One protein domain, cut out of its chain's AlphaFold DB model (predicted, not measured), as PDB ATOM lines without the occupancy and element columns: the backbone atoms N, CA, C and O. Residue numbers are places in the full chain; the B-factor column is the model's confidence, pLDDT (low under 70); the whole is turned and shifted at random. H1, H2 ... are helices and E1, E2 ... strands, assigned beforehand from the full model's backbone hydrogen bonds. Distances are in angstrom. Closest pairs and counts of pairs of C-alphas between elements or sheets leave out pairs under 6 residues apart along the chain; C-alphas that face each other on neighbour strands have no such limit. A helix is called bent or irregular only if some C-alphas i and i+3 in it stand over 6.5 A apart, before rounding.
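AT A GLANCE: This is residues 612 to 769 of the 769 residues of an uncharacterized protein of Fusarium pseudograminearum CS3427 (UniProt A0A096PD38). A twisted sheet of five strands makes the core, with two long helices, H1 and H5, side by side over one face and H2 and H4 over the other, three layers in all. The small helix H3 sits near the E5 edge and only grazes the sheet. The printed part has 158 residues with five named helices and five named strands, in the order H1 E1 H2 H3 H4 E2 E3 E4 H5 E5. The sheet is mixed, in the order E1 E2 E3 E4 E5, and the class is mixed, helices and strands. The whole is compact, with a radius of gyration of the C-alphas of 14.4 A, and rounded, spanning 39 by 38 by 29 A.

IN THESE COORDINATES: H1, residues 612 to 635, begins with C-alpha 612 at (182.928, 104.814, 17.207) and is 34.0 A long. E1 is residues 644 to 646. H2, residues 652 to 666, is 21.0 A long; H3 is residues 669 to 678 and H4 residues 683 to 691. E2 is residues 697 to 700, E3 residues 706 to 715, 25.0 A, and E4 residues 719 to 727, 24.4 A. H5, residues 729 to 753, is 32.0 A long. E5, residues 766 to 768, ends with C-alpha 768 at (168.684, 111.670, -16.450). H1, H3 and H5 are irregular: C-alphas 627 and 630, 670 and 673, and 730 and 733 are 7.6, 7.5 and 8.0 A apart.

HOW THE PARTS SIT: E1 and E2 are antiparallel, with N 645 and O 698 2.8 A apart. E2, E3 and E4 form a meander, each strand the antiparallel neighbour of the one before, in two hairpins; N 697 and O 710 are 2.9 A apart, as are N 711 and O 724. E5 is parallel to E4, with N 767 and O 725 2.9 A apart; E4, H5 and E5 form a strand-helix-strand unit, two parallel neighbour strands with a helix between, whose crossover is right-handed. H1 touches H5, closest at the C-alphas of Ala 624 and His 748, 5.4 A, running opposite ways at a shallow tilt of 32 degrees, only just short of steep. On the opposite face, H2 touches H4, closest at the C-alphas of Asn 662 and Leu 683, 6.2 A. H2 and H3 touch only at the corner, closest at the C-alphas of Ile 665 and Ala 671, 5.7 A. Every O i to N i+4 pair is within hydrogen-bond range in H4, against 15 of 20 in H1, 10 of 11 in H2, 4 of 6 in H3 and 16 of 21 in H5.

THE WHOLE: The C-alphas farthest apart, those of Arg 612 and Pro 669, are 43.5 A apart. The printed part has no cut. The link from H5 to E5, residues 754 to 765, is long. The mean pLDDT of the printed part is 91.4, and residues 639 to 642 are under 70.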
ATOM      1  N   ARG A 612     181.751 104.396  17.989       96.00
ATOM      2  CA  ARG A 612     182.928 104.814  17.207       96.00
ATOM      3  C   ARG A 612     182.794 104.456  15.730       96.00
ATOM      4  O   ARG A 612     183.143 105.274  14.887       96.00
ATOM      5  N   ALA A 613     182.301 103.257  15.421       95.50
ATOM      6  CA  ALA A 613     182.098 102.823  14.043       95.50
ATOM      7  C   ALA A 613     181.026 103.665  13.333       95.50
ATOM      8  O   ALA A 613     181.224 104.040  12.184       95.50
ATOM      9  N   VAL A 614     179.930 104.002  14.022       95.69
ATOM     10  CA  VAL A 614     178.875 104.867  13.476       95.69
ATOM     11  C   VAL A 614     179.378 106.301  13.280       95.69
ATOM     12  O   VAL A 614     179.233 106.865  12.200       95.69
ATOM     13  N   ALA A 615     180.033 106.876  14.289       92.81
ATOM     14  CA  ALA A 615     180.549 108.245  14.257       92.81
ATOM     15  C   ALA A 615     181.645 108.462  13.196       92.81
ATOM     16  O   ALA A 615     181.772 109.551  12.631       92.81
ATOM     17  N   ALA A 616     182.433 107.422  12.904       94.06
ATOM     18  CA  ALA A 616     183.460 107.477  11.871       94.06
ATOM     19  C   ALA A 616     182.874 107.670  10.464       94.06
ATOM     20  O   ALA A 616     183.555 108.231   9.611       94.06
ATOM     21  N   ILE A 617     181.626 107.256  10.212       94.06
ATOM     22  CA  ILE A 617     181.014 107.324   8.878       94.06
ATOM     23  C   ILE A 617     180.905 108.764   8.401       94.06
ATOM     24  O   ILE A 617     181.473 109.101   7.369       94.06
ATOM     25  N   ASP A 618     180.212 109.618   9.154       90.12
ATOM     26  CA  ASP A 618     179.986 111.002   8.729       90.12
ATOM     27  C   ASP A 618     181.291 111.799   8.690       90.12
ATOM     28  O   ASP A 618     181.496 112.602   7.783       90.12
ATOM     29  N   THR A 619     182.215 111.512   9.612       92.44
ATOM     30  CA  THR A 619     183.547 112.135   9.638       92.44
ATOM     31  C   THR A 619     184.355 111.787   8.381       92.44
ATOM     32  O   THR A 619     184.913 112.668   7.719       92.44
ATOM     33  N   ASN A 620     184.396 110.506   8.013       95.75
ATOM     34  CA  ASN A 620     185.169 110.031   6.868       95.75
ATOM     35  C   ASN A 620     184.498 110.379   5.533       95.75
ATOM     36  O   ASN A 620     185.187 110.786   4.600       95.75
ATOM     37  N   CYS A 621     183.166 110.296   5.444       94.75
ATOM     38  CA  CYS A 621     182.424 110.780   4.280       94.75
ATOM     39  C   CYS A 621     182.627 112.286   4.091       94.75
ATOM     40  O   CYS A 621     182.931 112.707   2.982       94.75
ATOM     41  N   GLY A 622     182.551 113.089   5.158       93.81
ATOM     42  CA  GLY A 622     182.825 114.527   5.089       93.81
ATOM     43  C   GLY A 622     184.229 114.836   4.563       93.81
ATOM     44  O   GLY A 622     184.380 115.671   3.678       93.81
ATOM     45  N   THR A 623     185.238 114.086   5.014       95.50
ATOM     46  CA  THR A 623     186.616 114.210   4.506       95.50
ATOM     47  C   THR A 623     186.709 113.866   3.012       95.50
ATOM     48  O   THR A 623     187.328 114.600   2.245       95.50
ATOM     49  N   ALA A 624     186.057 112.786   2.568       95.62
ATOM     50  CA  ALA A 624     185.998 112.429   1.150       95.62
ATOM     51  C   ALA A 624     185.270 113.494   0.309       95.62
ATOM     52  O   ALA A 624     185.676 113.781  -0.819       95.62
ATOM     53  N   PHE A 625     184.215 114.104   0.854       95.44
ATOM     54  CA  PHE A 625     183.470 115.174   0.191       95.44
ATOM     55  C   PHE A 625     184.317 116.441   0.048       95.44
ATOM     56  O   PHE A 625     184.275 117.077  -1.004       95.44
ATOM     57  N   ASP A 626     185.136 116.777   1.047       94.00
ATOM     58  CA  ASP A 626     186.068 117.906   0.976       94.00
ATOM     59  C   ASP A 626     187.121 117.724  -0.132       94.00
ATOM     60  O   ASP A 626     187.450 118.693  -0.822       94.00
ATOM     61  N   TYR A 627     187.605 116.497  -0.367       94.69
ATOM     62  CA  TYR A 627     188.570 116.210  -1.438       94.69
ATOM     63  C   TYR A 627     188.012 116.453  -2.842       94.69
ATOM     64  O   TYR A 627     188.743 116.916  -3.718       94.69
ATOM     65  N   VAL A 628     186.719 116.200  -3.062       93.69
ATOM     66  CA  VAL A 628     186.094 116.366  -4.386       93.69
ATOM     67  C   VAL A 628     185.285 117.654  -4.535       93.69
ATOM     68  O   VAL A 628     184.891 118.006  -5.648       93.69
ATOM     69  N   GLY A 629     185.003 118.357  -3.435       91.50
ATOM     70  CA  GLY A 629     183.989 119.409  -3.384       91.50
ATOM     71  C   GLY A 629     184.245 120.562  -4.353       91.50
ATOM     72  O   GLY A 629     183.304 121.080  -4.952       91.50
ATOM     73  N   HIS A 630     185.513 120.930  -4.568       90.19
ATOM     74  CA  HIS A 630     185.879 121.968  -5.535       90.19
ATOM     75  C   HIS A 630     185.626 121.529  -6.984       90.19
ATOM     76  O   HIS A 630     184.993 122.260  -7.748       90.19
ATOM     77  N   SER A 631     186.061 120.319  -7.346       91.88
ATOM     78  CA  SER A 631     185.829 119.739  -8.674       91.88
ATOM     79  C   SER A 631     184.334 119.601  -8.954       91.88
ATOM     80  O   SER A 631     183.863 119.999 -10.017       91.88
ATOM     81  N   LEU A 632     183.569 119.133  -7.964       93.94
ATOM     82  CA  LEU A 632     182.118 119.000  -8.052       93.94
ATOM     83  C   LEU A 632     181.413 120.350  -8.234       93.94
ATOM     84  O   LEU A 632     180.547 120.468  -9.097       93.94
ATOM     85  N   ALA A 633     181.794 121.377  -7.470       90.94
ATOM     86  CA  ALA A 633     181.260 122.731  -7.636       90.94
ATOM     87  C   ALA A 633     181.539 123.294  -9.030       90.94
ATOM     88  O   ALA A 633     180.635 123.832  -9.674       90.94
ATOM     89  N   SER A 634     182.765 123.106  -9.526       90.44
ATOM     90  CA  SER A 634     183.153 123.541 -10.864       90.44
ATOM     91  C   SER A 634     182.350 122.830 -11.956       90.44
ATOM     92  O   SER A 634     181.922 123.480 -12.909       90.44
ATOM     93  N   SER A 635     182.124 121.517 -11.833       91.69
ATOM     94  CA  SER A 635     181.330 120.737 -12.793       91.69
ATOM     95  C   SER A 635     179.844 121.099 -12.788       91.69
ATOM     96  O   SER A 635     179.189 120.959 -13.816       91.69
ATOM     97  N   LEU A 636     179.319 121.572 -11.656       90.88
ATOM     98  CA  LEU A 636     177.913 121.957 -11.492       90.88
ATOM     99  C   LEU A 636     177.668 123.471 -11.628       90.88
ATOM    100  O   LEU A 636     176.546 123.923 -11.415       90.88
ATOM    101  N   HIS A 637     178.692 124.257 -11.983       86.88
ATOM    102  CA  HIS A 637     178.626 125.722 -12.089       86.88
ATOM    103  C   HIS A 637     178.136 126.426 -10.808       86.88
ATOM    104  O   HIS A 637     177.478 127.466 -10.867       86.88
ATOM    105  N   LEU A 638     178.476 125.878  -9.641       81.12
ATOM    106  CA  LEU A 638     178.101 126.446  -8.348       81.12
ATOM    107  C   LEU A 638     179.150 127.465  -7.888       81.12
ATOM    108  O   LEU A 638     180.353 127.223  -7.956       81.12
ATOM    109  N   SER A 639     178.694 128.620  -7.399       65.00
ATOM    110  CA  SER A 639     179.551 129.757  -7.015       65.00
ATOM    111  C   SER A 639     180.272 129.577  -5.662       65.00
ATOM    112  O   SER A 639     180.885 130.520  -5.167       65.00
ATOM    113  N   GLY A 640     180.197 128.388  -5.049       65.12
ATOM    114  CA  GLY A 640     180.702 128.087  -3.705       65.12
ATOM    115  C   GLY A 640     180.976 126.593  -3.489       65.12
ATOM    116  O   GLY A 640     180.959 125.814  -4.437       65.12
ATOM    117  N   ARG A 641     181.247 126.171  -2.242       60.19
ATOM    118  CA  ARG A 641     181.411 124.741  -1.911       60.19
ATOM    119  C   ARG A 641     180.065 124.023  -2.045       60.19
ATOM    120  O   ARG A 641     179.131 124.345  -1.317       60.19
ATOM    121  N   THR A 642     179.981 123.041  -2.939       62.97
ATOM    122  CA  THR A 642     178.808 122.165  -3.066       62.97
ATOM    123  C   THR A 642     178.624 121.337  -1.801       62.97
ATOM    124  O   THR A 642     179.579 120.724  -1.324       62.97
ATOM    125  N   GLN A 643     177.399 121.260  -1.285       73.06
ATOM    126  CA  GLN A 643     177.071 120.358  -0.184       73.06
ATOM    127  C   GLN A 643     176.737 118.974  -0.742       73.06
ATOM    128  O   GLN A 643     175.589 118.684  -1.083       73.06
ATOM    129  N   LEU A 644     177.756 118.125  -0.880       91.00
ATOM    130  CA  LEU A 644     177.532 116.697  -1.063       91.00
ATOM    131  C   LEU A 644     177.008 116.139   0.268       91.00
ATOM    132  O   LEU A 644     177.636 116.313   1.309       91.00
ATOM    133  N   GLN A 645     175.833 115.523   0.239       92.94
ATOM    134  CA  GLN A 645     175.151 114.993   1.415       92.94
ATOM    135  C   GLN A 645     175.031 113.478   1.310       92.94
ATOM    136  O   GLN A 645     174.789 112.928   0.232       92.94
ATOM    137  N   ARG A 646     175.160 112.799   2.448       93.69
ATOM    138  CA  ARG A 646     174.906 111.363   2.554       93.69
ATOM    139  C   ARG A 646     173.410 111.099   2.682       93.69
ATOM    140  O   ARG A 646     172.717 111.772   3.441       93.69
ATOM    141  N   LEU A 647     172.908 110.115   1.946       93.88
ATOM    142  CA  LEU A 647     171.506 109.713   1.989       93.88
ATOM    143  C   LEU A 647     171.293 108.680   3.093       93.88
ATOM    144  O   LEU A 647     171.982 107.660   3.140       93.88
ATOM    145  N   THR A 648     170.342 108.953   3.983       92.50
ATOM    146  CA  THR A 648     169.992 108.094   5.123       92.50
ATOM    147  C   THR A 648     168.491 107.832   5.165       92.50
ATOM    148  O   THR A 648     167.724 108.477   4.446       92.50
ATOM    149  N   SER A 649     168.044 106.861   5.962       89.56
ATOM    150  CA  SER A 649     166.661 106.372   5.899       89.56
ATOM    151  C   SER A 649     165.603 107.396   6.305       89.56
ATOM    152  O   SER A 649     164.459 107.239   5.882       89.56
ATOM    153  N   ARG A 650     165.946 108.432   7.086       87.25
ATOM    154  CA  ARG A 650     164.962 109.436   7.537       87.25
ATOM    155  C   ARG A 650     165.346 110.894   7.299       87.25
ATOM    156  O   ARG A 650     164.626 111.780   7.766       87.25
ATOM    157  N   ASN A 651     166.426 111.179   6.573       85.00
ATOM    158  CA  ASN A 651     166.729 112.564   6.217       85.00
ATOM    159  C   ASN A 651     165.825 113.068   5.071       85.00
ATOM    160  O   ASN A 651     165.367 112.306   4.219       85.00
ATOM    161  N   THR A 652     165.543 114.374   5.049       87.19
ATOM    162  CA  THR A 652     164.659 115.004   4.048       87.19
ATOM    163  C   THR A 652     165.237 114.965   2.630       87.19
ATOM    164  O   THR A 652     164.484 114.987   1.657       87.19
ATOM    165  N   TYR A 653     166.562 114.868   2.503       91.31
ATOM    166  CA  TYR A 653     167.273 114.749   1.230       91.31
ATOM    167  C   TYR A 653     166.946 113.439   0.501       91.31
ATOM    168  O   TYR A 653     166.742 113.450  -0.715       91.31
ATOM    169  N   SER A 654     166.818 112.327   1.228       93.75
ATOM    170  CA  SER A 654     166.467 111.021   0.664       93.75
ATOM    171  C   SER A 654     165.092 111.016   0.005       93.75
ATOM    172  O   SER A 654     164.951 110.462  -1.080       93.75
ATOM    173  N   GLU A 655     164.090 111.674   0.593       92.38
ATOM    174  CA  GLU A 655     162.749 111.762  -0.007       92.38
ATOM    175  C   GLU A 655     162.763 112.559  -1.323       92.38
ATOM    176  O   GLU A 655     162.133 112.164  -2.305       92.38
ATOM    177  N   LYS A 656     163.565 113.630  -1.397       93.81
ATOM    178  CA  LYS A 656     163.763 114.392  -2.642       93.81
ATOM    179  C   LYS A 656     164.479 113.572  -3.712       93.81
ATOM    180  O   LYS A 656     164.114 113.636  -4.884       93.81
ATOM    181  N   VAL A 657     165.466 112.771  -3.314       95.50
ATOM    182  CA  VAL A 657     166.149 111.842  -4.220       95.50
ATOM    183  C   VAL A 657     165.201 110.747  -4.705       95.50
ATOM    184  O   VAL A 657     165.179 110.459  -5.897       95.50
ATOM    185  N   LEU A 658     164.376 110.166  -3.831       95.19
ATOM    186  CA  LEU A 658     163.381 109.161  -4.220       95.19
ATOM    187  C   LEU A 658     162.355 109.731  -5.210       95.19
ATOM    188  O   LEU A 658     161.977 109.037  -6.158       95.19
ATOM    189  N   ALA A 659     161.959 110.997  -5.043       95.00
ATOM    190  CA  ALA A 659     161.044 111.681  -5.955       95.00
ATOM    191  C   ALA A 659     161.598 111.801  -7.385       95.00
ATOM    192  O   ALA A 659     160.831 111.627  -8.331       95.00
ATOM    193  N   VAL A 660     162.907 112.037  -7.558       95.62
ATOM    194  CA  VAL A 660     163.548 112.091  -8.890       95.62
ATOM    195  C   VAL A 660     163.993 110.718  -9.400       95.62
ATOM    196  O   VAL A 660     163.944 110.456 -10.599       95.62
ATOM    197  N   ALA A 661     164.358 109.795  -8.507       94.75
ATOM    198  CA  ALA A 661     164.759 108.435  -8.861       94.75
ATOM    199  C   ALA A 661     163.592 107.615  -9.428       94.75
ATOM    200  O   ALA A 661     163.787 106.819 -10.344       94.75
ATOM    201  N   ASN A 662     162.374 107.821  -8.917       93.69
ATOM    202  CA  ASN A 662     161.183 107.118  -9.390       93.69
ATOM    203  C   ASN A 662     160.948 107.295 -10.910       93.69
ATOM    204  O   ASN A 662     160.929 106.284 -11.618       93.69
ATOM    205  N   PRO A 663     160.827 108.522 -11.457       93.44
ATOM    206  CA  PRO A 663     160.690 108.703 -12.898       93.44
ATOM    207  C   PRO A 663     161.966 108.334 -13.673       93.44
ATOM    208  O   PRO A 663     161.866 107.718 -14.732       93.44
ATOM    209  N   ALA A 664     163.156 108.642 -13.143       93.19
ATOM    210  CA  ALA A 664     164.428 108.432 -13.844       93.19
ATOM    211  C   ALA A 664     164.809 106.956 -14.035       93.19
ATOM    212  O   ALA A 664     165.452 106.614 -15.029       93.19
ATOM    213  N   ILE A 665     164.423 106.099 -13.083       93.19
ATOM    214  CA  ILE A 665     164.756 104.670 -13.060       93.19
ATOM    215  C   ILE A 665     163.535 103.834 -13.460       93.19
ATOM    216  O   ILE A 665     163.587 103.118 -14.453       93.19
ATOM    217  N   LEU A 666     162.423 103.926 -12.721       92.19
ATOM    218  CA  LEU A 666     161.302 102.987 -12.879       92.19
ATOM    219  C   LEU A 666     160.381 103.333 -14.052       92.19
ATOM    220  O   LEU A 666     159.791 102.434 -14.649       92.19
ATOM    221  N   GLN A 667     160.228 104.619 -14.375       89.81
ATOM    222  CA  GLN A 667     159.328 105.064 -15.449       89.81
ATOM    223  C   GLN A 667     160.057 105.315 -16.772       89.81
ATOM    224  O   GLN A 667     159.404 105.530 -17.792       89.81
ATOM    225  N   ASN A 668     161.391 105.263 -16.776       89.50
ATOM    226  CA  ASN A 668     162.204 105.491 -17.959       89.50
ATOM    227  C   ASN A 668     162.359 104.193 -18.778       89.50
ATOM    228  O   ASN A 668     163.049 103.270 -18.337       89.50
ATOM    229  N   PRO A 669     161.811 104.109 -20.007       86.75
ATOM    230  CA  PRO A 669     161.937 102.913 -20.840       86.75
ATOM    231  C   PRO A 669     163.390 102.540 -21.166       86.75
ATOM    232  O   PRO A 669     163.681 101.367 -21.390       86.75
ATOM    233  N   GLN A 670     164.301 103.518 -21.179       84.81
ATOM    234  CA  GLN A 670     165.725 103.300 -21.449       84.81
ATOM    235  C   GLN A 670     166.459 102.656 -20.264       84.81
ATOM    236  O   GLN A 670     167.490 102.023 -20.466       84.81
ATOM    237  N   ALA A 671     165.916 102.757 -19.047       85.75
ATOM    238  CA  ALA A 671     166.473 102.146 -17.840       85.75
ATOM    239  C   ALA A 671     165.932 100.724 -17.583       85.75
ATOM    240  O   ALA A 671     166.213 100.127 -16.545       85.75
ATOM    241  N   ARG A 672     165.152 100.151 -18.513       86.62
ATOM    242  CA  ARG A 672     164.462  98.871 -18.297       86.62
ATOM    243  C   ARG A 672     165.412  97.687 -18.109       86.62
ATOM    244  O   ARG A 672     165.191  96.890 -17.206       86.62
ATOM    245  N   SER A 673     166.478  97.600 -18.908       86.19
ATOM    246  CA  SER A 673     167.508  96.559 -18.757       86.19
ATOM    247  C   SER A 673     168.188  96.629 -17.390       86.19
ATOM    248  O   SER A 673     168.333  95.615 -16.717       86.19
ATOM    249  N   VAL A 674     168.518  97.844 -16.946       86.12
ATOM    250  CA  VAL A 674     169.096  98.118 -15.626       86.12
ATOM    251  C   VAL A 674     168.140  97.691 -14.512       86.12
ATOM    252  O   VAL A 674     168.554  97.043 -13.556       86.12
ATOM    253  N   CYS A 675     166.853  98.028 -14.627       87.62
ATOM    254  CA  CYS A 675     165.846  97.654 -13.635       87.62
ATOM    255  C   CYS A 675     165.679  96.138 -13.524       87.62
ATOM    256  O   CYS A 675     165.589  95.623 -12.413       87.62
ATOM    257  N   ASP A 676     165.653  95.422 -14.651       88.69
ATOM    258  CA  ASP A 676     165.505  93.967 -14.659       88.69
ATOM    259  C   ASP A 676     166.730  93.271 -14.038       88.69
ATOM    260  O   ASP A 676     166.558  92.407 -13.173       88.69
ATOM    261  N   ASP A 677     167.945  93.710 -14.379       88.62
ATOM    262  CA  ASP A 677     169.194  93.157 -13.835       88.62
ATOM    263  C   ASP A 677     169.389  93.482 -12.350       88.62
ATOM    264  O   ASP A 677     169.846  92.645 -11.565       88.62
ATOM    265  N   LEU A 678     169.012  94.693 -11.932       86.69
ATOM    266  CA  LEU A 678     169.073  95.115 -10.534       86.69
ATOM    267  C   LEU A 678     167.838  94.689  -9.720       86.69
ATOM    268  O   LEU A 678     167.801  94.921  -8.509       86.69
ATOM    269  N   GLY A 679     166.839  94.066 -10.349       90.75
ATOM    270  CA  GLY A 679     165.600  93.641  -9.700       90.75
ATOM    271  C   GLY A 679     164.752  94.788  -9.136       90.75
ATOM    272  O   GLY A 679     164.029  94.574  -8.168       90.75
ATOM    273  N   LEU A 680     164.838  95.991  -9.712       91.94
ATOM    274  CA  LEU A 680     164.107  97.184  -9.274       91.94
ATOM    275  C   LEU A 680     162.729  97.227  -9.945       91.94
ATOM    276  O   LEU A 680     162.628  97.400 -11.158       91.94
ATOM    277  N   ARG A 681     161.654  97.065  -9.169       91.44
ATOM    278  CA  ARG A 681     160.273  97.020  -9.685       91.44
ATOM    279  C   ARG A 681     159.372  98.078  -9.069       91.44
ATOM    280  O   ARG A 681     158.467  98.574  -9.735       91.44
ATOM    281  N   VAL A 682     159.597  98.405  -7.804       93.12
ATOM    282  CA  VAL A 682     158.835  99.407  -7.053       93.12
ATOM    283  C   VAL A 682     159.777 100.379  -6.351       93.12
ATOM    284  O   VAL A 682     160.948 100.080  -6.128       93.12
ATOM    285  N   LEU A 683     159.265 101.546  -5.950       91.75
ATOM    286  CA  LEU A 683     160.063 102.567  -5.258       91.75
ATOM    287  C   LEU A 683     160.727 102.034  -3.976       91.75
ATOM    288  O   LEU A 683     161.832 102.442  -3.623       91.75
ATOM    289  N   TYR A 684     160.080 101.073  -3.310       91.00
ATOM    290  CA  TYR A 684     160.648 100.386  -2.156       91.00
ATOM    291  C   TYR A 684     161.961  99.657  -2.481       91.00
ATOM    292  O   TYR A 684     162.856  99.649  -1.642       91.00
ATOM    293  N   ASP A 685     162.127  99.106  -3.689       92.94
ATOM    294  CA  ASP A 685     163.363  98.419  -4.083       92.94
ATOM    295  C   ASP A 685     164.531  99.410  -4.175       92.94
ATOM    296  O   ASP A 685     165.626  99.122  -3.695       92.94
ATOM    297  N   ILE A 686     164.282 100.619  -4.699       93.25
ATOM    298  CA  ILE A 686     165.261 101.719  -4.732       93.25
ATOM    299  C   ILE A 686     165.623 102.144  -3.306       93.25
ATOM    300  O   ILE A 686     166.805 102.235  -2.972       93.25
ATOM    301  N   LYS A 687     164.620 102.364  -2.443       93.56
ATOM    302  CA  LYS A 687     164.839 102.755  -1.041       93.56
ATOM    303  C   LYS A 687     165.646 101.692  -0.286       93.56
ATOM    304  O   LYS A 687     166.681 102.001   0.300       93.56
ATOM    305  N   SER A 688     165.231 100.432  -0.380       90.94
ATOM    306  CA  SER A 688     165.891  99.290   0.259       90.94
ATOM    307  C   SER A 688     167.328  99.086  -0.224       90.94
ATOM    308  O   SER A 688     168.220  98.768   0.569       90.94
ATOM    309  N   ARG A 689     167.578  99.278  -1.525       91.50
ATOM    310  CA  ARG A 689     168.896  99.047  -2.117       91.50
ATOM    311  C   ARG A 689     169.870 100.197  -1.894       91.50
ATOM    312  O   ARG A 689     171.011  99.939  -1.525       91.50
ATOM    313  N   PHE A 690     169.430 101.435  -2.103       94.12
ATOM    314  CA  PHE A 690     170.328 102.588  -2.195       94.12
ATOM    315  C   PHE A 690     170.207 103.581  -1.039       94.12
ATOM    316  O   PHE A 690     171.179 104.265  -0.736       94.12
ATOM    317  N   ILE A 691     169.051 103.676  -0.378       94.62
ATOM    318  CA  ILE A 691     168.888 104.569   0.780       94.62
ATOM    319  C   ILE A 691     169.279 103.836   2.063       94.62
ATOM    320  O   ILE A 691     170.078 104.341   2.845       94.62
ATOM    321  N   TYR A 692     168.806 102.600   2.255       92.69
ATOM    322  CA  TYR A 692     169.192 101.783   3.415       92.69
ATOM    323  C   TYR A 692     170.631 101.248   3.335       92.69
ATOM    324  O   TYR A 692     171.120 100.674   4.305       92.69
ATOM    325  N   SER A 693     171.339 101.444   2.213       91.50
ATOM    326  CA  SER A 693     172.796 101.253   2.180       91.50
ATOM    327  C   SER A 693     173.535 102.316   2.991       91.50
ATOM    328  O   SER A 693     174.685 102.090   3.365       91.50
ATOM    329  N   ALA A 694     172.888 103.463   3.233       93.44
ATOM    330  CA  ALA A 694     173.428 104.639   3.901       93.44
ATOM    331  C   ALA A 694     174.690 105.227   3.238       93.44
ATOM    332  O   ALA A 694     175.359 106.058   3.852       93.44
ATOM    333  N   MET A 695     175.008 104.785   2.014       94.94
ATOM    334  CA  MET A 695     176.251 105.053   1.276       94.94
ATOM    335  C   MET A 695     176.004 105.637  -0.120       94.94
ATOM    336  O   MET A 695     176.912 105.695  -0.941       94.94
ATOM    337  N   SER A 696     174.777 106.075  -0.393       96.25
ATOM    338  CA  SER A 696     174.491 106.913  -1.555       96.25
ATOM    339  C   SER A 696     174.696 108.383  -1.195       96.25
ATOM    340  O   SER A 696     174.450 108.789  -0.055       96.25
ATOM    341  N   PHE A 697     175.122 109.184  -2.166       96.81
ATOM    342  CA  PHE A 697     175.466 110.592  -1.965       96.81
ATOM    343  C   PHE A 697     174.739 111.470  -2.980       96.81
ATOM    344  O   PHE A 697     174.518 111.046  -4.110       96.81
ATOM    345  N   ALA A 698     174.368 112.691  -2.614       96.38
ATOM    346  CA  ALA A 698     173.711 113.617  -3.532       96.38
ATOM    347  C   ALA A 698     174.173 115.054  -3.315       96.38
ATOM    348  O   ALA A 698     174.368 115.489  -2.182       96.38
ATOM    349  N   ALA A 699     174.353 115.780  -4.413       95.25
ATOM    350  CA  ALA A 699     174.623 117.208  -4.401       95.25
ATOM    351  C   ALA A 699     173.326 117.978  -4.636       95.25
ATOM    352  O   ALA A 699     172.546 117.624  -5.526       95.25
ATOM    353  N   PHE A 700     173.137 119.052  -3.877       91.81
ATOM    354  CA  PHE A 700     171.941 119.884  -3.930       91.81
ATOM    355  C   PHE A 700     172.287 121.339  -4.268       91.81
ATOM    356  O   PHE A 700     173.412 121.782  -4.030       91.81
ATOM    357  N   ASN A 701     171.329 122.074  -4.839       88.31
ATOM    358  CA  ASN A 701     171.412 123.536  -4.937       88.31
ATOM    359  C   ASN A 701     170.945 124.217  -3.636       88.31
ATOM    360  O   ASN A 701     170.507 123.552  -2.701       88.31
ATOM    361  N   ASP A 702     170.974 125.550  -3.608       85.25
ATOM    362  CA  ASP A 702     170.554 126.360  -2.452       85.25
ATOM    363  C   ASP A 702     169.061 126.209  -2.090       85.25
ATOM    364  O   ASP A 702     168.645 126.576  -0.993       85.25
ATOM    365  N   MET A 703     168.250 125.657  -3.000       85.69
ATOM    366  CA  MET A 703     166.836 125.322  -2.777       85.69
ATOM    367  C   MET A 703     166.647 123.856  -2.351       85.69
ATOM    368  O   MET A 703     165.525 123.340  -2.345       85.69
ATOM    369  N   ASP A 704     167.741 123.169  -2.005       87.94
ATOM    370  CA  ASP A 704     167.800 121.748  -1.679       87.94
ATOM    371  C   ASP A 704     167.208 120.848  -2.792       87.94
ATOM    372  O   ASP A 704     166.596 119.815  -2.505       87.94
ATOM    373  N   GLU A 705     167.327 121.226  -4.067       90.56
ATOM    374  CA  GLU A 705     166.963 120.369  -5.203       90.56
ATOM    375  C   GLU A 705     168.155 119.502  -5.622       90.56
ATOM    376  O   GLU A 705     169.265 120.029  -5.752       90.56
ATOM    377  N   PRO A 706     167.957 118.196  -5.880       94.25
ATOM    378  CA  PRO A 706     169.043 117.324  -6.309       94.25
ATOM    379  C   PRO A 706     169.566 117.745  -7.691       94.25
ATOM    380  O   PRO A 706     168.797 117.971  -8.626       94.25
ATOM    381  N   LEU A 707     170.891 117.832  -7.822       95.06
ATOM    382  CA  LEU A 707     171.598 118.144  -9.071       95.06
ATOM    383  C   LEU A 707     172.261 116.898  -9.664       95.06
ATOM    384  O   LEU A 707     172.147 116.631 -10.860       95.06
ATOM    385  N   VAL A 708     172.925 116.125  -8.806       96.62
ATOM    386  CA  VAL A 708     173.509 114.822  -9.128       96.62
ATOM    387  C   VAL A 708     173.390 113.900  -7.919       96.62
ATOM    388  O   VAL A 708     173.538 114.342  -6.778       96.62
ATOM    389  N   VAL A 709     173.109 112.625  -8.168       97.62
ATOM    390  CA  VAL A 709     172.984 111.574  -7.155       97.62
ATOM    391  C   VAL A 709     173.875 110.406  -7.547       97.62
ATOM    392  O   VAL A 709     173.752 109.869  -8.642       97.62
ATOM    393  N   PHE A 710     174.735 109.983  -6.634       97.25
ATOM    394  CA  PHE A 710     175.592 108.813  -6.753       97.25
ATOM    395  C   PHE A 710     174.995 107.686  -5.905       97.25
ATOM    396  O   PHE A 710     175.113 107.695  -4.677       97.25
ATOM    397  N   LEU A 711     174.303 106.739  -6.542       96.31
ATOM    398  CA  LEU A 711     173.661 105.619  -5.855       96.31
ATOM    399  C   LEU A 711     174.650 104.468  -5.676       96.31
ATOM    400  O   LEU A 711     175.308 104.043  -6.628       96.31
ATOM    401  N   ALA A 712     174.717 103.923  -4.464       94.62
ATOM    402  CA  ALA A 712     175.546 102.765  -4.165       94.62
ATOM    403  C   ALA A 712     174.818 101.739  -3.303       94.62
ATOM    404  O   ALA A 712     174.063 102.068  -2.381       94.62
ATOM    405  N   ASP A 713     175.074 100.475  -3.614       88.81
ATOM    406  CA  ASP A 713     174.643  99.328  -2.832       88.81
ATOM    407  C   ASP A 713     175.741  98.987  -1.820       88.81
ATOM    408  O   ASP A 713     176.907  98.806  -2.175       88.81
ATOM    409  N   GLY A 714     175.371  98.913  -0.548       71.50
ATOM    410  CA  GLY A 714     176.247  98.404   0.498       71.50
ATOM    411  C   GLY A 714     175.922  96.935   0.708       71.50
ATOM    412  O   GLY A 714     174.789  96.608   1.069       71.50
ATOM    413  N   THR A 715     176.885  96.040   0.512       72.69
ATOM    414  CA  THR A 715     176.734  94.650   0.957       72.69
ATOM    415  C   THR A 715     177.353  94.495   2.345       72.69
ATOM    416  O   THR A 715     178.132  95.334   2.802       72.69
ATOM    417  N   GLY A 716     176.949  93.462   3.083       74.31
ATOM    418  CA  GLY A 716     177.337  93.337   4.487       74.31
ATOM    419  C   GLY A 716     178.774  92.835   4.733       74.31
ATOM    420  O   GLY A 716     179.225  92.819   5.875       74.31
ATOM    421  N   ASP A 717     179.538  92.554   3.674       83.19
ATOM    422  CA  ASP A 717     180.925  92.064   3.734       83.19
ATOM    423  C   ASP A 717     181.966  93.187   3.556       83.19
ATOM    424  O   ASP A 717     182.966  93.010   2.869       83.19
ATOM    425  N   ARG A 718     181.714  94.369   4.145       88.62
ATOM    426  CA  ARG A 718     182.551  95.583   3.977       88.62
ATOM    427  C   ARG A 718     182.814  95.935   2.514       88.62
ATOM    428  O   ARG A 718     183.898  96.385   2.157       88.62
ATOM    429  N   LEU A 719     181.799  95.746   1.683       90.25
ATOM    430  CA  LEU A 719     181.903  95.939   0.252       90.25
ATOM    431  C   LEU A 719     180.864  96.956  -0.214       90.25
ATOM    432  O   LEU A 719     179.685  96.901   0.150       90.25
ATOM    433  N   LEU A 720     181.336  97.904  -1.011       92.38
ATOM    434  CA  LEU A 720     180.569  99.004  -1.559       92.38
ATOM    435  C   LEU A 720     180.535  98.878  -3.079       92.38
ATOM    436  O   LEU A 720     181.571  98.775  -3.730       92.38
ATOM    437  N   LYS A 721     179.330  98.883  -3.642       93.31
ATOM    438  CA  LYS A 721     179.090  98.770  -5.082       93.31
ATOM    439  C   LYS A 721     178.435 100.044  -5.592       93.31
ATOM    440  O   LYS A 721     177.208 100.165  -5.507       93.31
ATOM    441  N   PRO A 722     179.219 101.001  -6.112       94.75
ATOM    442  CA  PRO A 722     178.672 102.099  -6.890       94.75
ATOM    443  C   PRO A 722     177.840 101.542  -8.046       94.75
ATOM    444  O   PRO A 722     178.270 100.626  -8.748       94.75
ATOM    445  N   SER A 723     176.638 102.077  -8.222       92.50
ATOM    446  CA  SER A 723     175.683 101.644  -9.236       92.50
ATOM    447  C   SER A 723     175.267 102.865 -10.050       92.50
ATOM    448  O   SER A 723     176.106 103.451 -10.719       92.50
ATOM    449  N   LEU A 724     174.014 103.301 -10.001       94.56
ATOM    450  CA  LEU A 724     173.519 104.339 -10.902       94.56
ATOM    451  C   LEU A 724     173.957 105.753 -10.497       94.56
ATOM    452  O   LEU A 724     174.024 106.089  -9.315       94.56
ATOM    453  N   MET A 725     174.172 106.608 -11.495       96.50
ATOM    454  CA  MET A 725     174.334 108.049 -11.321       96.50
ATOM    455  C   MET A 725     173.116 108.770 -11.901       96.50
ATOM    456  O   MET A 725     172.848 108.675 -13.097       96.50
ATOM    457  N   LEU A 726     172.366 109.495 -11.072       97.00
ATOM    458  CA  LEU A 726     171.258 110.327 -11.541       97.00
ATOM    459  C   LEU A 726     171.765 111.743 -11.773       97.00
ATOM    460  O   LEU A 726     172.333 112.336 -10.860       97.00
ATOM    461  N   VAL A 727     171.552 112.299 -12.962       96.75
ATOM    462  CA  VAL A 727     172.049 113.632 -13.332       96.75
ATOM    463  C   VAL A 727     170.896 114.490 -13.837       96.75
ATOM    464  O   VAL A 727     170.172 114.080 -14.744       96.75
ATOM    465  N   LYS A 728     170.743 115.701 -13.293       95.81
ATOM    466  CA  LYS A 728     169.776 116.676 -13.814       95.81
ATOM    467  C   LYS A 728     170.134 117.000 -15.265       95.81
ATOM    468  O   LYS A 728     171.284 117.341 -15.549       95.81
ATOM    469  N   TYR A 729     169.175 116.907 -16.189       94.56
ATOM    470  CA  TYR A 729     169.448 116.940 -17.640       94.56
ATOM    471  C   TYR A 729     170.268 118.156 -18.130       94.56
ATOM    472  O   TYR A 729     171.026 118.062 -19.100       94.56
ATOM    473  N   CYS A 730     170.189 119.295 -17.434       94.62
ATOM    474  CA  CYS A 730     170.994 120.481 -17.738       94.62
ATOM    475  C   CYS A 730     172.518 120.269 -17.633       94.62
ATOM    476  O   CYS A 730     173.252 121.116 -18.126       94.62
ATOM    477  N   PHE A 731     172.987 119.161 -17.047       95.00
ATOM    478  CA  PHE A 731     174.407 118.796 -16.931       95.00
ATOM    479  C   PHE A 731     174.813 117.591 -17.804       95.00
ATOM    480  O   PHE A 731     175.817 116.932 -17.527       95.00
ATOM    481  N   HIS A 732     174.045 117.255 -18.849       94.44
ATOM    482  CA  HIS A 732     174.334 116.103 -19.721       94.44
ATOM    483  C   HIS A 732     175.712 116.165 -20.412       94.44
ATOM    484  O   HIS A 732     176.336 115.131 -20.641       94.44
ATOM    485  N   ASP A 733     176.221 117.361 -20.702       94.75
ATOM    486  CA  ASP A 733     177.546 117.608 -21.282       94.75
ATOM    487  C   ASP A 733     178.697 117.408 -20.273       94.75
ATOM    488  O   ASP A 733     179.861 117.273 -20.661       94.75
ATOM    489  N   ARG A 734     178.384 117.331 -18.973       94.94
ATOM    490  CA  ARG A 734     179.348 117.182 -17.867       94.94
ATOM    491  C   ARG A 734     179.427 115.773 -17.290       94.94
ATOM    492  O   ARG A 734     180.187 115.552 -16.351       94.94
ATOM    493  N   VAL A 735     178.690 114.810 -17.848       95.44
ATOM    494  CA  VAL A 735     178.596 113.433 -17.324       95.44
ATOM    495  C   VAL A 735     179.966 112.785 -17.120       95.44
ATOM    496  O   VAL A 735     180.179 112.156 -16.092       95.44
ATOM    497  N   HIS A 736     180.915 112.987 -18.038       95.06
ATOM    498  CA  HIS A 736     182.279 112.456 -17.909       95.06
ATOM    499  C   HIS A 736     183.011 113.004 -16.670       95.06
ATOM    500  O   HIS A 736     183.619 112.238 -15.931       95.06
ATOM    501  N   MET A 737     182.883 114.304 -16.379       95.62
ATOM    502  CA  MET A 737     183.478 114.907 -15.180       95.62
ATOM    503  C   MET A 737     182.804 114.391 -13.903       95.62
ATOM    504  O   MET A 737     183.474 114.089 -12.920       95.62
ATOM    505  N   LEU A 738     181.470 114.283 -13.915       96.56
ATOM    506  CA  LEU A 738     180.696 113.775 -12.777       96.56
ATOM    507  C   LEU A 738     180.996 112.297 -12.500       96.56
ATOM    508  O   LEU A 738     181.048 111.894 -11.342       96.56
ATOM    509  N   HIS A 739     181.254 111.516 -13.546       96.12
ATOM    510  CA  HIS A 739     181.703 110.134 -13.448       96.12
ATOM    511  C   HIS A 739     183.087 110.031 -12.782       96.12
ATOM    512  O   HIS A 739     183.256 109.248 -11.848       96.12
ATOM    513  N   ASP A 740     184.053 110.863 -13.182       95.81
ATOM    514  CA  ASP A 740     185.378 110.911 -12.540       95.81
ATOM    515  C   ASP A 740     185.286 111.312 -11.061       95.81
ATOM    516  O   ASP A 740     185.970 110.740 -10.210       95.81
ATOM    517  N   ILE A 741     184.404 112.262 -10.739       95.88
ATOM    518  CA  ILE A 741     184.119 112.650  -9.352       95.88
ATOM    519  C   ILE A 741     183.508 111.481  -8.578       95.88
ATOM    520  O   ILE A 741     183.907 111.239  -7.441       95.88
ATOM    521  N   ALA A 742     182.575 110.733  -9.173       96.44
ATOM    522  CA  ALA A 742     181.969 109.574  -8.529       96.44
ATOM    523  C   ALA A 742     183.026 108.512  -8.177       96.44
ATOM    524  O   ALA A 742     183.054 108.034  -7.042       96.44
ATOM    525  N   ILE A 743     183.943 108.205  -9.106       96.31
ATOM    526  CA  ILE A 743     185.075 107.296  -8.861       96.31
ATOM    527  C   ILE A 743     185.922 107.789  -7.685       96.31
ATOM    528  O   ILE A 743     186.226 107.009  -6.782       96.31
ATOM    529  N   GLN A 744     186.274 109.077  -7.665       96.38
ATOM    530  CA  GLN A 744     187.094 109.659  -6.599       96.38
ATOM    531  C   GLN A 744     186.390 109.624  -5.240       96.38
ATOM    532  O   GLN A 744     186.996 109.200  -4.258       96.38
ATOM    533  N   VAL A 745     185.111 110.014  -5.171       96.25
ATOM    534  CA  VAL A 745     184.332 109.992  -3.922       96.25
ATOM    535  C   VAL A 745     184.296 108.591  -3.340       96.25
ATOM    536  O   VAL A 745     184.638 108.412  -2.172       96.25
ATOM    537  N   PHE A 746     183.898 107.592  -4.132       96.44
ATOM    538  CA  PHE A 746     183.807 106.229  -3.620       96.44
ATOM    539  C   PHE A 746     185.179 105.642  -3.302       96.44
ATOM    540  O   PHE A 746     185.291 104.967  -2.287       96.44
ATOM    541  N   GLY A 747     186.219 105.948  -4.087       96.56
ATOM    542  CA  GLY A 747     187.597 105.555  -3.782       96.56
ATOM    543  C   GLY A 747     188.069 106.100  -2.431       96.56
ATOM    544  O   GLY A 747     188.482 105.331  -1.568       96.56
ATOM    545  N   HIS A 748     187.905 107.405  -2.190       97.19
ATOM    546  CA  HIS A 748     188.255 108.023  -0.908       97.19
ATOM    547  C   HIS A 748     187.426 107.479   0.261       97.19
ATOM    548  O   HIS A 748     187.973 107.229   1.332       97.19
ATOM    549  N   VAL A 749     186.120 107.272   0.069       95.38
ATOM    550  CA  VAL A 749     185.248 106.632   1.069       95.38
ATOM    551  C   VAL A 749     185.738 105.215   1.383       95.38
ATOM    552  O   VAL A 749     185.816 104.854   2.558       95.38
ATOM    553  N   GLY A 750     186.104 104.444   0.355       94.44
ATOM    554  CA  GLY A 750     186.681 103.105   0.462       94.44
ATOM    555  C   GLY A 750     187.935 103.077   1.325       94.44
ATOM    556  O   GLY A 750     187.979 102.371   2.335       94.44
ATOM    557  N   ASP A 751     188.905 103.923   0.986       96.25
ATOM    558  CA  ASP A 751     190.181 104.028   1.692       96.25
ATOM    559  C   ASP A 751     190.000 104.477   3.151       96.25
ATOM    560  O   ASP A 751     190.558 103.874   4.071       96.25
ATOM    561  N   LEU A 752     189.195 105.520   3.389       96.12
ATOM    562  CA  LEU A 752     189.016 106.111   4.720       96.12
ATOM    563  C   LEU A 752     188.213 105.212   5.672       96.12
ATOM    564  O   LEU A 752     188.447 105.237   6.881       96.12
ATOM    565  N   LEU A 753     187.253 104.433   5.160       92.88
ATOM    566  CA  LEU A 753     186.441 103.511   5.969       92.88
ATOM    567  C   LEU A 753     186.978 102.075   5.992       92.88
ATOM    568  O   LEU A 753     186.483 101.258   6.778       92.88
ATOM    569  N   GLY A 754     187.989 101.766   5.176       92.88
ATOM    570  CA  GLY A 754     188.517 100.413   5.017       92.88
ATOM    571  C   GLY A 754     187.446  99.460   4.488       92.88
ATOM    572  O   GLY A 754     187.158  98.440   5.127       92.88
ATOM    573  N   VAL A 755     186.808  99.847   3.380       92.44
ATOM    574  CA  VAL A 755     185.795  99.057   2.667       92.44
ATOM    575  C   VAL A 755     186.193  98.887   1.205       92.44
ATOM    576  O   VAL A 755     186.677  99.823   0.570       92.44
ATOM    577  N   ASP A 756     185.965  97.695   0.666       93.94
ATOM    578  CA  ASP A 756     186.315  97.374  -0.713       93.94
ATOM    579  C   ASP A 756     185.288  97.984  -1.669       93.94
ATOM    580  O   ASP A 756     184.087  97.715  -1.572       93.94
ATOM    581  N   VAL A 757     185.752  98.789  -2.623       94.19
ATOM    582  CA  VAL A 757     184.902  99.361  -3.674       94.19
ATOM    583  C   VAL A 757     184.977  98.468  -4.902       94.19
ATOM    584  O   VAL A 757     186.035  98.321  -5.511       94.19
ATOM    585  N   VAL A 758     183.849  97.868  -5.277       92.56
ATOM    586  CA  VAL A 758     183.768  96.945  -6.413       92.56
ATOM    587  C   VAL A 758     182.879  97.528  -7.495       92.56
ATOM    588  O   VAL A 758     181.720  97.854  -7.244       92.56
ATOM    589  N   THR A 759     183.421  97.613  -8.707       90.25
ATOM    590  CA  THR A 759     182.700  98.082  -9.891       90.25
ATOM    591  C   THR A 759     182.214  96.921 -10.754       90.25
ATOM    592  O   THR A 759     182.911  95.916 -10.901       90.25
ATOM    593  N   ASP A 760     181.046  97.075 -11.369       86.75
ATOM    594  CA  ASP A 760     180.458  96.137 -12.322       86.75
ATOM    595  C   ASP A 760     179.967  96.853 -13.594       86.75
ATOM    596  O   ASP A 760     180.266  98.025 -13.821       86.75
ATOM    597  N   ALA A 761     179.239  96.131 -14.452       84.00
ATOM    598  CA  ALA A 761     178.730  96.657 -15.718       84.00
ATOM    599  C   ALA A 761     177.755  97.841 -15.556       84.00
ATOM    600  O   ALA A 761     177.541  98.577 -16.515       84.00
ATOM    601  N   TRP A 762     177.171  98.023 -14.368       85.31
ATOM    602  CA  TRP A 762     176.220  99.089 -14.059       85.31
ATOM    603  C   TRP A 762     176.823 100.204 -13.206       85.31
ATOM    604  O   TRP A 762     176.132 101.186 -12.919       85.31
ATOM    605  N   SER A 763     178.088 100.083 -12.799       89.94
ATOM    606  CA  SER A 763     178.763 101.124 -12.035       89.94
ATOM    607  C   SER A 763     178.843 102.423 -12.823       89.94
ATOM    608  O   SER A 763     179.341 102.472 -13.943       89.94
ATOM    609  N   PHE A 764     178.337 103.477 -12.192       91.31
ATOM    610  CA  PHE A 764     178.211 104.834 -12.709       91.31
ATOM    611  C   PHE A 764     177.321 104.973 -13.953       91.31
ATOM    612  O   PHE A 764     177.354 106.009 -14.627       91.31
ATOM    613  N   GLN A 765     176.472 103.976 -14.240       92.00
ATOM    614  CA  GLN A 765     175.502 104.060 -15.330       92.00
ATOM    615  C   GLN A 765     174.598 105.278 -15.118       92.00
ATOM    616  O   GLN A 765     173.938 105.418 -14.087       92.00
ATOM    617  N   THR A 766     174.575 106.171 -16.105       94.25
ATOM    618  CA  THR A 766     173.893 107.459 -15.973       94.25
ATOM    619  C   THR A 766     172.422 107.358 -16.365       94.25
ATOM    620  O   THR A 766     172.084 106.817 -17.421       94.25
ATOM    621  N   CYS A 767     171.548 107.924 -15.536       94.31
ATOM    622  CA  CYS A 767     170.145 108.184 -15.849       94.31
ATOM    623  C   CYS A 767     169.851 109.674 -15.650       94.31
ATOM    624  O   CYS A 767     170.338 110.291 -14.704       94.31
ATOM    625  N   PHE A 768     169.046 110.257 -16.535       94.50
ATOM    626  CA  PHE A 768     168.684 111.670 -16.450       94.50
ATOM    627  C   PHE A 768     167.338 111.866 -15.759       94.50
ATOM    628  O   PHE A 768     166.455 111.012 -15.874       94.50
ATOM    629  N   PHE A 769     167.195 113.002 -15.078       94.31
ATOM    630  CA  PHE A 769     165.940 113.474 -14.497       94.31
ATOM    631  C   PHE A 769     165.716 114.967 -14.736       94.31
ATOM    632  O   PHE A 769     166.706 115.693 -15.026       94.31
TER     633      PHE A 769